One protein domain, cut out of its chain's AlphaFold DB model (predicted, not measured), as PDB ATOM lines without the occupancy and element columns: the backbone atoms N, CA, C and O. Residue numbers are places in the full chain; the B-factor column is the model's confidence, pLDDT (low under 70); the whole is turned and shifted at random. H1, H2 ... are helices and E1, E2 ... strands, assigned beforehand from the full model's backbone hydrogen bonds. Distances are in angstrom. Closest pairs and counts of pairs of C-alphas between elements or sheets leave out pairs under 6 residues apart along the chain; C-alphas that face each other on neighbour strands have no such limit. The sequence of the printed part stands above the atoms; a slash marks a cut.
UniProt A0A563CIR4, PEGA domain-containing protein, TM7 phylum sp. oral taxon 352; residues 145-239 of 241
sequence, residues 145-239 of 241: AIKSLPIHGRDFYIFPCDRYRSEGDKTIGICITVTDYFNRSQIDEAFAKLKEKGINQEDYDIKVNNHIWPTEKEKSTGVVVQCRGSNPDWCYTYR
ATOM      1  N   ALA A 145     -15.546  -2.619 -31.802       91.69
ATOM      2  CA  ALA A 145     -16.866  -2.277 -32.333       91.69
ATOM      3  C   ALA A 145     -17.134  -2.831 -33.743       91.69
ATOM      4  O   ALA A 145     -18.283  -3.129 -34.054       91.69
ATOM      5  N   ILE A 146     -16.101  -3.045 -34.573       91.56
ATOM      6  CA  ILE A 146     -16.251  -3.595 -35.933       91.56
ATOM      7  C   ILE A 146     -16.987  -4.938 -35.923       91.56
ATOM      8  O   ILE A 146     -17.762  -5.207 -36.830       91.56
ATOM      9  N   LYS A 147     -16.806  -5.765 -34.886       91.50
ATOM     10  CA  LYS A 147     -17.442  -7.092 -34.799       91.50
ATOM     11  C   LYS A 147     -18.957  -7.033 -34.607       91.50
ATOM     12  O   LYS A 147     -19.645  -8.004 -34.901       91.50
ATOM     13  N   SER A 148     -19.454  -5.917 -34.084       93.50
ATOM     14  CA  SER A 148     -20.873  -5.695 -33.805       93.50
ATOM     15  C   SER A 148     -21.542  -4.803 -34.850       93.50
ATOM     16  O   SER A 148     -22.758  -4.640 -34.794       93.50
ATOM     17  N   LEU A 149     -20.768  -4.217 -35.768       93.81
ATOM     18  CA  LEU A 149     -21.244  -3.326 -36.818       93.81
ATOM     19  C   LEU A 149     -21.303  -4.060 -38.177       93.81
ATOM     20  O   LEU A 149     -20.475  -4.931 -38.438       93.81
ATOM     21  N   PRO A 150     -22.229  -3.681 -39.074       96.06
ATOM     22  CA  PRO A 150     -23.246  -2.654 -38.872       96.06
ATOM     23  C   PRO A 150     -24.429  -3.129 -38.005       96.06
ATOM     24  O   PRO A 150     -24.722  -4.320 -37.928       96.06
ATOM     25  N   ILE A 151     -25.128  -2.185 -37.367       96.75
ATOM     26  CA  ILE A 151     -26.350  -2.440 -36.587       96.75
ATOM     27  C   ILE A 151     -27.534  -1.817 -37.319       96.75
ATOM     28  O   ILE A 151     -27.541  -0.619 -37.602       96.75
ATOM     29  N   HIS A 152     -28.554  -2.630 -37.579       95.62
ATOM     30  CA  HIS A 152     -29.806  -2.190 -38.181       95.62
ATOM     31  C   HIS A 152     -30.889  -2.055 -37.110       95.62
ATOM     32  O   HIS A 152     -31.173  -3.010 -36.384       95.62
ATOM     33  N   GLY A 153     -31.492  -0.875 -37.031       94.44
ATOM     34  CA  GLY A 153     -32.760  -0.639 -36.359       94.44
ATOM     35  C   GLY A 153     -33.877  -0.434 -37.374       94.44
ATOM     36  O   GLY A 153     -33.639  -0.381 -38.580       94.44
ATOM     37  N   ARG A 154     -35.112  -0.284 -36.886       94.38
ATOM     38  CA  ARG A 154     -36.240   0.105 -37.745       94.38
ATOM     39  C   ARG A 154     -36.048   1.516 -38.305       94.38
ATOM     40  O   ARG A 154     -36.296   1.744 -39.481       94.38
ATOM     41  N   ASP A 155     -35.581   2.426 -37.451       95.94
ATOM     42  CA  ASP A 155     -35.521   3.863 -37.724       95.94
ATOM     43  C   ASP A 155     -34.086   4.415 -37.734       95.94
ATOM     44  O   ASP A 155     -33.877   5.625 -37.803       95.94
ATOM     45  N   PHE A 156     -33.082   3.537 -37.670       96.56
ATOM     46  CA  PHE A 156     -31.679   3.932 -37.695       96.56
ATOM     47  C   PHE A 156     -30.772   2.856 -38.302       96.56
ATOM     48  O   PHE A 156     -31.098   1.668 -38.349       96.56
ATOM     49  N   TYR A 157     -29.582   3.279 -38.713       97.31
ATOM     50  CA  TYR A 157     -28.510   2.429 -39.209       97.31
ATOM     51  C   TYR A 157     -27.172   2.905 -38.646       97.31
ATOM     52  O   TYR A 157     -26.839   4.085 -38.756       97.31
ATOM     53  N   ILE A 158     -26.411   1.993 -38.039       97.69
ATOM     54  CA  ILE A 158     -25.116   2.287 -37.420       97.69
ATOM     55  C   ILE A 158     -24.020   1.544 -38.167       97.69
ATOM     56  O   ILE A 158     -24.090   0.325 -38.319       97.69
ATOM     57  N   PHE A 159     -22.990   2.258 -38.606       96.81
ATOM     58  CA  PHE A 159     -21.929   1.707 -39.446       96.81
ATOM     59  C   PHE A 159     -20.580   2.387 -39.171       96.81
ATOM     60  O   PHE A 159     -20.544   3.511 -38.662       96.81
ATOM     61  N   PRO A 160     -19.449   1.721 -39.467       94.94
ATOM     62  CA  PRO A 160     -18.138   2.341 -39.336       94.94
ATOM     63  C   PRO A 160     -17.961   3.446 -40.383       94.94
ATOM     64  O   PRO A 160     -18.392   3.303 -41.527       94.94
ATOM     65  N   CYS A 161     -17.290   4.529 -40.011       94.00
ATOM     66  CA  CYS A 161     -16.951   5.614 -40.926       94.00
ATOM     67  C   CYS A 161     -15.604   6.249 -40.569       94.00
ATOM     68  O   CYS A 161     -14.934   5.825 -39.624       94.00
ATOM     69  N   ASP A 162     -15.195   7.263 -41.328       90.31
ATOM     70  CA  ASP A 162     -13.966   7.991 -41.034       90.31
ATOM     71  C   ASP A 162     -14.096   8.767 -39.723       90.31
ATOM     72  O   ASP A 162     -15.030   9.562 -39.524       90.31
ATOM     73  N   ARG A 163     -13.111   8.550 -38.846       90.50
ATOM     74  CA  ARG A 163     -12.898   9.372 -37.655       90.50
ATOM     75  C   ARG A 163     -12.615  10.815 -38.076       90.50
ATOM     76  O   ARG A 163     -12.064  11.057 -39.149       90.50
ATOM     77  N   TYR A 164     -12.985  11.769 -37.238       87.44
ATOM     78  CA  TYR A 164     -12.822  13.196 -37.523       87.44
ATOM     79  C   TYR A 164     -11.885  13.902 -36.538       87.44
ATOM     80  O   TYR A 164     -11.418  14.999 -36.830       87.44
ATOM     81  N   ARG A 165     -11.554  13.268 -35.411       86.25
ATOM     82  CA  ARG A 165     -10.495  13.670 -34.490       86.25
ATOM     83  C   ARG A 165      -9.217  12.928 -34.850       86.25
ATOM     84  O   ARG A 165      -9.232  11.751 -35.208       86.25
ATOM     85  N   SER A 166      -8.093  13.634 -34.764       79.94
ATOM     86  CA  SER A 166      -6.754  13.073 -34.968       79.94
ATOM     87  C   SER A 166      -6.217  12.362 -33.721       79.94
ATOM     88  O   SER A 166      -5.368  11.478 -33.857       79.94
ATOM     89  N   GLU A 167      -6.753  12.686 -32.545       77.12
ATOM     90  CA  GLU A 167      -6.430  12.083 -31.249       77.12
ATOM     91  C   GLU A 167      -7.193  10.763 -31.022       77.12
ATOM     92  O   GLU A 167      -8.265  10.553 -31.588       77.12
ATOM     93  N   GLY A 168      -6.639   9.878 -30.187       75.12
ATOM     94  CA  GLY A 168      -7.256   8.605 -29.792       75.12
ATOM     95  C   GLY A 168      -6.688   7.358 -30.484       75.12
ATOM     96  O   GLY A 168      -6.076   7.423 -31.550       75.12
ATOM     97  N   ASP A 169      -6.904   6.198 -29.856       80.56
ATOM     98  CA  ASP A 169      -6.377   4.902 -30.317       80.56
ATOM     99  C   ASP A 169      -7.244   4.237 -31.399       80.56
ATOM    100  O   ASP A 169      -6.790   3.328 -32.107       80.56
ATOM    101  N   LYS A 170      -8.510   4.658 -31.518       85.69
ATOM    102  CA  LYS A 170      -9.451   4.116 -32.501       85.69
ATOM    103  C   LYS A 170      -9.145   4.679 -33.879       85.69
ATOM    104  O   LYS A 170      -8.986   5.880 -34.072       85.69
ATOM    105  N   THR A 171      -9.079   3.792 -34.864       88.19
ATOM    106  CA  THR A 171      -8.766   4.164 -36.251       88.19
ATOM    107  C   THR A 171     -10.018   4.379 -37.094       88.19
ATOM    108  O   THR A 171      -9.895   4.668 -38.280       88.19
ATOM    109  N   ILE A 172     -11.204   4.219 -36.503       92.19
ATOM    110  CA  ILE A 172     -12.506   4.438 -37.141       92.19
ATOM    111  C   ILE A 172     -13.380   5.335 -36.262       92.19
ATOM    112  O   ILE A 172     -13.220   5.359 -35.040       92.19
ATOM    113  N   GLY A 173     -14.331   6.017 -36.889       94.00
ATOM    114  CA  GLY A 173     -15.509   6.573 -36.238       94.00
ATOM    115  C   GLY A 173     -16.720   5.648 -36.384       94.00
ATOM    116  O   GLY A 173     -16.689   4.643 -37.104       94.00
ATOM    117  N   ILE A 174     -17.803   6.005 -35.708       96.38
ATOM    118  CA  ILE A 174     -19.106   5.355 -35.794       96.38
ATOM    119  C   ILE A 174     -20.107   6.382 -36.319       96.38
ATOM    120  O   ILE A 174     -20.302   7.443 -35.735       96.38
ATOM    121  N   CYS A 175     -20.759   6.060 -37.425       96.75
ATOM    122  CA  CYS A 175     -21.796   6.892 -38.007       96.75
ATOM    123  C   CYS A 175     -23.166   6.278 -37.733       96.75
ATOM    124  O   CYS A 175     -23.371   5.077 -37.901       96.75
ATOM    125  N   ILE A 176     -24.094   7.128 -37.318       96.94
ATOM    126  CA  ILE A 176     -25.498   6.821 -37.092       96.94
ATOM    127  C   ILE A 176     -26.291   7.622 -38.120       96.94
ATOM    128  O   ILE A 176     -26.199   8.849 -38.169       96.94
ATOM    129  N   THR A 177     -27.091   6.937 -38.923       96.12
ATOM    130  CA  THR A 177     -28.117   7.566 -39.756       96.12
ATOM    131  C   THR A 177     -29.472   7.246 -39.152       96.12
ATOM    132  O   THR A 177     -29.742   6.078 -38.888       96.12
ATOM    133  N   VAL A 178     -30.318   8.252 -38.948       95.62
ATOM    134  CA  VAL A 178     -31.713   8.086 -38.506       95.62
ATOM    135  C   VAL A 178     -32.674   8.522 -39.610       95.62
ATOM    136  O   VAL A 178     -32.311   9.344 -40.454       95.62
ATOM    137  N   THR A 179     -33.878   7.954 -39.645       92.25
ATOM    138  CA  THR A 179     -34.855   8.221 -40.716       92.25
ATOM    139  C   THR A 179     -35.480   9.609 -40.609       92.25
ATOM    140  O   THR A 179     -35.667  10.270 -41.631       92.25
ATOM    141  N   ASP A 180     -35.771  10.069 -39.393       90.31
ATOM    142  CA  ASP A 180     -36.283  11.410 -39.121       90.31
ATOM    143  C   ASP A 180     -35.180  12.280 -38.512       90.31
ATOM    144  O   ASP A 180     -34.759  12.102 -37.367       90.31
ATOM    145  N   TYR A 181     -34.730  13.262 -39.293       85.06
ATOM    146  CA  TYR A 181     -33.668  14.187 -38.916       85.06
ATOM    147  C   TYR A 181     -33.984  15.019 -37.660       85.06
ATOM    148  O   TYR A 181     -33.064  15.546 -37.056       85.06
ATOM    149  N   PHE A 182     -35.235  15.157 -37.221       84.44
ATOM    150  CA  PHE A 182     -35.560  15.928 -36.010       84.44
ATOM    151  C   PHE A 182     -35.819  15.057 -34.783       84.44
ATOM    152  O   PHE A 182     -35.910  15.566 -33.663       84.44
ATOM    153  N   ASN A 183     -35.915  13.741 -34.960       87.94
ATOM    154  CA  ASN A 183     -36.390  12.858 -33.913       87.94
ATOM    155  C   ASN A 183     -35.259  12.385 -32.992       87.94
ATOM    156  O   ASN A 183     -34.539  11.426 -33.276       87.94
ATOM    157  N   ARG A 184     -35.157  13.025 -31.824       90.56
ATOM    158  CA  ARG A 184     -34.180  12.663 -30.791       90.56
ATOM    159  C   ARG A 184     -34.330  11.221 -30.289       90.56
ATOM    160  O   ARG A 184     -33.325  10.574 -30.012       90.56
ATOM    161  N   SER A 185     -35.552  10.688 -30.241       92.94
ATOM    162  CA  SER A 185     -35.800   9.331 -29.742       92.94
ATOM    163  C   SER A 185     -35.138   8.255 -30.607       92.94
ATOM    164  O   SER A 185     -34.717   7.236 -30.067       92.94
ATOM    165  N   GLN A 186     -35.027   8.463 -31.923       94.62
ATOM    166  CA  GLN A 186     -34.361   7.510 -32.825       94.62
ATOM    167  C   GLN A 186     -32.848   7.459 -32.567       94.62
ATOM    168  O   GLN A 186     -32.223   6.401 -32.638       94.62
ATOM    169  N   ILE A 187     -32.264   8.607 -32.222       94.38
ATOM    170  CA  ILE A 187     -30.849   8.740 -31.869       94.38
ATOM    171  C   ILE A 187     -30.578   8.062 -30.527       94.38
ATOM    172  O   ILE A 187     -29.633   7.282 -30.408       94.38
ATOM    173  N   ASP A 188     -31.429   8.310 -29.532       94.88
ATOM    174  CA  ASP A 188     -31.302   7.689 -28.214       94.88
ATOM    175  C   ASP A 188     -31.453   6.154 -28.303       94.88
ATOM    176  O   ASP A 188     -30.721   5.423 -27.632       94.88
ATOM    177  N   GLU A 189     -32.327   5.644 -29.183       96.06
ATOM    178  CA  GLU A 189     -32.441   4.207 -29.470       96.06
ATOM    179  C   GLU A 189     -31.153   3.640 -30.097       96.06
ATOM    180  O   GLU A 189     -30.665   2.586 -29.673       96.06
ATOM    181  N   ALA A 190     -30.556   4.352 -31.058       96.25
ATOM    182  CA  ALA A 190     -29.285   3.961 -31.665       96.25
ATOM    183  C   ALA A 190     -28.150   3.898 -30.623       96.25
ATOM    184  O   ALA A 190     -27.394   2.922 -30.578       96.25
ATOM    185  N   PHE A 191     -28.063   4.889 -29.729       95.56
ATOM    186  CA  PHE A 191     -27.098   4.887 -28.626       95.56
ATOM    187  C   PHE A 191     -27.350   3.762 -27.620       95.56
ATOM    188  O   PHE A 191     -26.404   3.100 -27.182       95.56
ATOM    189  N   ALA A 192     -28.612   3.482 -27.288       96.25
ATOM    190  CA  ALA A 192     -28.960   2.351 -26.434       96.25
ATOM    191  C   ALA A 192     -28.493   1.023 -27.051       96.25
ATOM    192  O   ALA A 192     -27.962   0.163 -26.343       96.25
ATOM    193  N   LYS A 193     -28.606   0.876 -28.376       96.44
ATOM    194  CA  LYS A 193     -28.135  -0.312 -29.099       96.44
ATOM    195  C   LYS A 193     -26.617  -0.426 -29.158       96.44
ATOM    196  O   LYS A 193     -26.106  -1.534 -28.997       96.44
ATOM    197  N   LEU A 194     -25.887   0.679 -29.308       95.69
ATOM    198  CA  LEU A 194     -24.427   0.679 -29.146       95.69
ATOM    199  C   LEU A 194     -24.028   0.174 -27.755       95.69
ATOM    200  O   LEU A 194     -23.212  -0.744 -27.639       95.69
ATOM    201  N   LYS A 195     -24.676   0.695 -26.709       95.00
ATOM    202  CA  LYS A 195     -24.430   0.289 -25.322       95.00
ATOM    203  C   LYS A 195     -24.763  -1.186 -25.073       95.00
ATOM    204  O   LYS A 195     -23.982  -1.872 -24.420       95.00
ATOM    205  N   GLU A 196     -25.867  -1.697 -25.623       95.44
ATOM    206  CA  GLU A 196     -26.235  -3.125 -25.568       95.44
ATOM    207  C   GLU A 196     -25.140  -4.020 -26.174       95.44
ATOM    208  O   GLU A 196     -24.866  -5.107 -25.670       95.44
ATOM    209  N   LYS A 197     -24.466  -3.548 -27.230       94.44
ATOM    210  CA  LYS A 197     -23.334  -4.238 -27.867       94.44
ATOM    211  C   LYS A 197     -21.992  -4.012 -27.162       94.44
ATOM    212  O   LYS A 197     -20.966  -4.449 -27.682       94.44
ATOM    213  N   GLY A 198     -21.988  -3.353 -26.003       93.38
ATOM    214  CA  GLY A 198     -20.780  -3.043 -25.239       93.38
ATOM    215  C   GLY A 198     -19.899  -1.976 -25.890       93.38
ATOM    216  O   GLY A 198     -18.710  -1.913 -25.595       93.38
ATOM    217  N   ILE A 199     -20.452  -1.158 -26.790       93.44
ATOM    218  CA  ILE A 199     -19.737  -0.062 -27.444       93.44
ATOM    219  C   ILE A 199     -20.011   1.216 -26.652       93.44
ATOM    220  O   ILE A 199     -21.141   1.707 -26.628       93.44
ATOM    221  N   ASN A 200     -18.980   1.753 -25.999       88.50
ATOM    222  CA  ASN A 200     -19.077   3.036 -25.314       88.50
ATOM    223  C   ASN A 200     -18.954   4.183 -26.323       88.50
ATOM    224  O   ASN A 200     -18.042   4.211 -27.147       88.50
ATOM    225  N   GLN A 201     -19.876   5.137 -26.243       85.12
ATOM    226  CA  GLN A 201     -19.937   6.273 -27.156       85.12
ATOM    227  C   GLN A 201     -18.761   7.248 -26.996       85.12
ATOM    228  O   GLN A 201     -18.430   7.960 -27.934       85.12
ATOM    229  N   GLU A 202     -18.132   7.276 -25.819       86.25
ATOM    230  CA  GLU A 202     -16.989   8.151 -25.529       86.25
ATOM    231  C   GLU A 202     -15.674   7.622 -26.114       86.25
ATOM    232  O   GLU A 202     -14.736   8.389 -26.314       86.25
ATOM    233  N   ASP A 203     -15.614   6.325 -26.432       89.00
ATOM    234  CA  ASP A 203     -14.414   5.685 -26.981       89.00
ATOM    235  C   ASP A 203     -14.236   5.973 -28.481       89.00
ATOM    236  O   ASP A 203     -13.174   5.692 -29.040       89.00
ATOM    237  N   TYR A 204     -15.283   6.471 -29.145       91.75
ATOM    238  CA  TYR A 204     -15.344   6.622 -30.593       91.75
ATOM    239  C   TYR A 204     -15.740   8.035 -31.008       91.75
ATOM    240  O   TYR A 204     -16.541   8.720 -30.377       91.75
ATOM    241  N   ASP A 205     -15.230   8.434 -32.164       93.62
ATOM    242  CA  ASP A 205     -15.749   9.570 -32.908       93.62
ATOM    243  C   ASP A 205     -17.120   9.225 -33.474       93.62
ATOM    244  O   ASP A 205     -17.225   8.332 -34.313       93.62
ATOM    245  N   ILE A 206     -18.164   9.932 -33.042       94.38
ATOM    246  CA  ILE A 206     -19.533   9.638 -33.464       94.38
ATOM    247  C   ILE A 206     -20.068  10.739 -34.362       94.38
ATOM    248  O   ILE A 206     -19.948  11.922 -34.053       94.38
ATOM    249  N   LYS A 207     -20.686  10.347 -35.475       94.62
ATOM    250  CA  LYS A 207     -21.496  11.249 -36.294       94.62
ATOM    251  C   LYS A 207     -22.942  10.790 -36.300       94.62
ATOM    252  O   LYS A 207     -23.204   9.599 -36.418       94.62
ATOM    253  N   VAL A 208     -23.869  11.736 -36.244       94.88
ATOM    254  CA  VAL A 208     -25.303  11.501 -36.421       94.88
ATOM    255  C   VAL A 208     -25.768  12.308 -37.626       94.88
ATOM    256  O   VAL A 208     -25.602  13.524 -37.645       94.88
ATOM    257  N   ASN A 209     -26.297  11.645 -38.658       93.12
ATOM    258  CA  ASN A 209     -26.692  12.273 -39.927       93.12
ATOM    259  C   ASN A 209     -25.611  13.227 -40.482       93.12
ATOM    260  O   ASN A 209     -25.902  14.350 -40.879       93.12
ATOM    261  N   ASN A 210     -24.349  12.778 -40.474       89.31
ATOM    262  CA  ASN A 210     -23.146  13.532 -40.871       89.31
ATOM    263  C   ASN A 210     -22.745  14.726 -39.982       89.31
ATOM    264  O   ASN A 210     -21.722  15.351 -40.258       89.31
ATOM    265  N   HIS A 211     -23.460  15.005 -38.892       91.62
ATOM    266  CA  HIS A 211     -23.053  15.991 -37.890       91.62
ATOM    267  C   HIS A 211     -22.246  15.339 -36.780       91.62
ATOM    268  O   HIS A 211     -22.497  14.193 -36.415       91.62
ATOM    269  N   ILE A 212     -21.270  16.061 -36.237       92.19
ATOM    270  CA  ILE A 212     -20.438  15.539 -35.154       92.19
ATOM    271  C   ILE A 212     -21.264  15.382 -33.878       92.19
ATOM    272  O   ILE A 212     -22.121  16.210 -33.571       92.19
ATOM    273  N   TRP A 213     -20.963  14.342 -33.109       93.06
ATOM    274  CA  TRP A 213     -21.409  14.198 -31.732       93.06
ATOM    275  C   TRP A 213     -20.272  14.658 -30.809       93.06
ATOM    276  O   TRP A 213     -19.273  13.945 -30.630       93.06
ATOM    277  N   PRO A 214     -20.335  15.891 -30.287       91.38
ATOM    278  CA  PRO A 214     -19.211  16.459 -29.568       91.38
ATOM    279  C   PRO A 214     -19.099  15.903 -28.152       91.38
ATOM    280  O   PRO A 214     -20.096  15.615 -27.486       91.38
ATOM    281  N   THR A 215     -17.865  15.836 -27.671       89.06
ATOM    282  CA  THR A 215     -17.556  15.598 -26.261       89.06
ATOM    283  C   THR A 215     -17.936  16.811 -25.411       89.06
ATOM    284  O   THR A 215     -17.996  17.942 -25.902       89.06
ATOM    285  N   GLU A 216     -18.115  16.611 -24.105       88.44
ATOM    286  CA  GLU A 216     -18.371  17.722 -23.176       88.44
ATOM    287  C   GLU A 216     -17.228  18.750 -23.165       88.44
ATOM    288  O   GLU A 216     -17.479  19.951 -23.097       88.44
ATOM    289  N   LYS A 217     -15.975  18.305 -23.339       88.81
ATOM    290  CA  LYS A 217     -14.803  19.189 -23.453       88.81
ATOM    291  C   LYS A 217     -14.873  20.086 -24.692       88.81
ATOM    292  O   LYS A 217     -14.549  21.269 -24.625       88.81
ATOM    293  N   GLU A 218     -15.279  19.548 -25.838       89.62
ATOM    294  CA  GLU A 218     -15.430  20.342 -27.064       89.62
ATOM    295  C   GLU A 218     -16.559  21.364 -26.923       89.62
ATOM    296  O   GLU A 218     -16.394  22.514 -27.340       89.62
ATOM    297  N   LYS A 219     -17.670  20.977 -26.281       90.38
ATOM    298  CA  LYS A 219     -18.767  21.901 -25.966       90.38
ATOM    299  C   LYS A 219     -18.293  23.018 -25.033       90.38
ATOM    300  O   LYS A 219     -18.539  24.187 -25.315       90.38
ATOM    301  N   SER A 220     -17.576  22.682 -23.957       90.56
ATOM    302  CA  SER A 220     -17.143  23.653 -22.942       90.56
ATOM    303  C   SER A 220     -16.048  24.604 -23.429       90.56
ATOM    304  O   SER A 220     -15.963  25.737 -22.964       90.56
ATOM    305  N   THR A 221     -15.201  24.160 -24.357       90.81
ATOM    306  CA  THR A 221     -14.147  24.992 -24.964       90.81
ATOM    307  C   THR A 221     -14.657  25.846 -26.129       90.81
ATOM    308  O   THR A 221     -13.956  26.754 -26.568       90.81
ATOM    309  N   GLY A 222     -15.873  25.589 -26.630       87.94
ATOM    310  CA  GLY A 222     -16.475  26.332 -27.741       87.94
ATOM    311  C   GLY A 222     -15.846  26.051 -29.111       87.94
ATOM    312  O   GLY A 222     -16.104  26.800 -30.058       87.94
ATOM    313  N   VAL A 223     -15.035  24.990 -29.216       89.19
ATOM    314  CA  VAL A 223     -14.417  24.511 -30.470       89.19
ATOM    315  C   VAL A 223     -15.480  23.969 -31.430       89.19
ATOM    316  O   VAL A 223     -15.338  24.049 -32.649       89.19
ATOM    317  N   VAL A 224     -16.581  23.471 -30.873       91.50
ATOM    318  CA  VAL A 224     -17.792  23.131 -31.617       91.50
ATOM    319  C   VAL A 224     -18.886  24.141 -31.313       91.50
ATOM    320  O   VAL A 224     -18.946  24.722 -30.227       91.50
ATOM    321  N   VAL A 225     -19.775  24.341 -32.276       91.88
ATOM    322  CA  VAL A 225     -20.949  25.200 -32.137       91.88
ATOM    323  C   VAL A 225     -22.195  24.428 -32.536       91.88
ATOM    324  O   VAL A 225     -22.164  23.594 -33.443       91.88
ATOM    325  N   GLN A 226     -23.292  24.699 -31.835       92.69
ATOM    326  CA  GLN A 226     -24.595  24.159 -32.197       92.69
ATOM    327  C   GLN A 226     -25.005  24.710 -33.568       92.69
ATOM    328  O   GLN A 226     -24.760  25.883 -33.878       92.69
ATOM    329  N   CYS A 227     -25.610  23.867 -34.399       90.69
ATOM    330  CA  CYS A 227     -26.113  24.274 -35.704       90.69
ATOM    331  C   CYS A 227     -27.162  25.390 -35.556       90.69
ATOM    332  O   CYS A 227     -27.987  25.373 -34.645       90.69
ATOM    333  N   ARG A 228     -27.138  26.375 -36.460       86.94
ATOM    334  CA  ARG A 228     -28.063  27.523 -36.439       86.94
ATOM    335  C   ARG A 228     -29.379  27.215 -37.156       86.94
ATOM    336  O   ARG A 228     -29.444  26.296 -37.964       86.94
ATOM    337  N   GLY A 229     -30.394  28.054 -36.942       85.25
ATOM    338  CA  GLY A 229     -31.683  27.970 -37.637       85.25
ATOM    339  C   GLY A 229     -32.581  26.873 -37.072       85.25
ATOM    340  O   GLY A 229     -32.508  26.567 -35.887       85.25
ATOM    341  N   SER A 230     -33.415  26.276 -37.920       83.50
ATOM    342  CA  SER A 230     -34.364  25.222 -37.536       83.50
ATOM    343  C   SER A 230     -33.710  23.847 -37.366       83.50
ATOM    344  O   SER A 230     -34.349  22.856 -37.681       83.50
ATOM    345  N   ASN A 231     -32.444  23.769 -36.946       87.56
ATOM    346  CA  ASN A 231     -31.742  22.503 -36.723       87.56
ATOM    347  C   ASN A 231     -32.061  21.933 -35.331       87.56
ATOM    348  O   ASN A 231     -32.350  22.700 -34.410       87.56
ATOM    349  N   PRO A 232     -32.011  20.602 -35.157       86.75
ATOM    350  CA  PRO A 232     -32.287  19.985 -33.871       86.75
ATOM    351  C   PRO A 232     -31.189  20.298 -32.848       86.75
ATOM    352  O   PRO A 232     -30.046  20.607 -33.197       86.75
ATOM    353  N   ASP A 233     -31.538  20.174 -31.568       87.50
ATOM    354  CA  ASP A 233     -30.685  20.555 -30.439       87.50
ATOM    355  C   ASP A 233     -29.342  19.806 -30.387       87.50
ATOM    356  O   ASP A 233     -28.347  20.322 -29.879       87.50
ATOM    357  N   TRP A 234     -29.308  18.610 -30.957       86.62
ATOM    358  CA  TRP A 234     -28.156  17.729 -31.019       86.62
ATOM    359  C   TRP A 234     -27.225  17.986 -32.200       86.62
ATOM    360  O   TRP A 234     -26.170  17.360 -32.278       86.62
ATOM    361  N   CYS A 235     -27.596  18.865 -33.130       91.19
ATOM    362  CA  CYS A 235     -26.770  19.165 -34.289       91.19
ATOM    363  C   CYS A 235     -25.597  20.060 -33.879       91.19
ATOM    364  O   CYS A 235     -25.793  21.181 -33.401       91.19
ATOM    365  N   TYR A 236     -24.374  19.590 -34.128       92.50
ATOM    366  CA  TYR A 236     -23.148  20.355 -33.924       92.50
ATOM    367  C   TYR A 236     -22.237  20.295 -35.152       92.50
ATOM    368  O   TYR A 236     -22.253  19.344 -35.937       92.50
ATOM    369  N   THR A 237     -21.405  21.323 -35.284       91.00
ATOM    370  CA  THR A 237     -20.308  21.408 -36.252       91.00
ATOM    371  C   THR A 237     -19.073  22.003 -35.582       91.00
ATOM    372  O   THR A 237     -19.183  22.668 -34.547       91.00
ATOM    373  N   TYR A 238     -17.892  21.779 -36.157       87.81
ATOM    374  CA  TYR A 238     -16.712  22.543 -35.766       87.81
ATOM    375  C   TYR A 238     -16.902  24.011 -36.143       87.81
ATOM    376  O   TYR A 238     -17.527  24.328 -37.155       87.81
ATOM    377  N   ARG A 239     -16.399  24.907 -35.293       84.00
ATOM    378  CA  ARG A 239     -16.319  26.323 -35.628       84.00
ATOM    379  C   ARG A 239     -15.288  26.473 -36.746       84.00
ATOM    380  O   ARG A 239     -14.128  26.127 -36.536       84.00
TER     381      ARG A 239
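Overview. This is residues 145 to 239 of the 241 residues of the protein "PEGA domain-containing protein" of TM7 phylum sp. oral taxon 352 (UniProt A0A563CIR4). A small, twisted four-strand sheet has one helix, H2, packed slantwise over one face at E1 and E2; beyond its other edge, E4, a separate little hairpin of E5 and E6 stands beside it, with the short helix H3 next to E5. H1, very short, lies near the E1 edge. The printed part has 95 residues, with three named helices and six named strands in the order H1 E1 E2 H2 E3 E4 H3 E5 E6. The larger sheet, E1 E2 E3 E4, is mixed, the smaller antiparallel, and the class is mixed, helices and strands. The whole is compact, with a radius of gyration of the C-alphas of 12.9 A and spans of 34 by 32 by 18 A.

Arrangement. H1, residues 145 to 148, only grazes the sheet that includes E1, residues 156 to 161; their closest C-alphas, those of Ile 146 and Pro 160, are 7.1 A apart. Residues 151 to 152 pair antiparallel with residues 157 to 158 of E1. E1 forms a hairpin with E2, residues 173 to 178, antiparallel at 157 degrees, with N 159 and O 175 at 2.9 A. H2, residues 184 to 196, is on the sheet at a height of 9.1 A, over E1 and E2 and slantwise to the strands, at 50 degrees to E1 on the local plane; its closest C-alphas to E2 are Gln 186 and Val 178, 6.3 A apart. E3, residues 205 to 208, is parallel to E2 at 13 degrees, with N 174 and O 205 at 2.8 A. E2, H2 and E3 form a strand-helix-strand unit, two parallel neighbour strands joined through a helix, with a right-handed crossover. E4, residues 211 to 213, is an edge strand and forms a hairpin with E3, with N 208 and O 211 at 2.8 A. H3, residues 216 to 221, is not on that sheet; its closest C-alpha pair with E5, residues 224 to 226, is Glu 218 and Val 224, 5.8 A. E5 forms a hairpin with E6, residues 236 to 238, with N 225 and O 237 at 2.9 A. The closest C-alphas of E4 and E6, Ile 212 and Tyr 236, are 5.7 A apart. In H2 and H3 every O i to N i+4 pair is within hydrogen-bond range; H1 is too short for one.

Along the chain. H1 begins at C-alpha 145 (-16.866, -2.277, -32.333). From first to last C-alpha, E1 measures 15.2 A, E2 16.4 A, H2 18.4 A and E3 10.4 A. E6 ends at C-alpha 238 (-16.712, 22.543, -35.766).

Size, cuts and confidence. The C-alphas farthest apart, Lys 147 and Gly 229, are 38.0 A apart. The printed part has no cut; the link E1 to E2 is long. Mean pLDDT of the printed part is 91.2, and no printed residue is under 70.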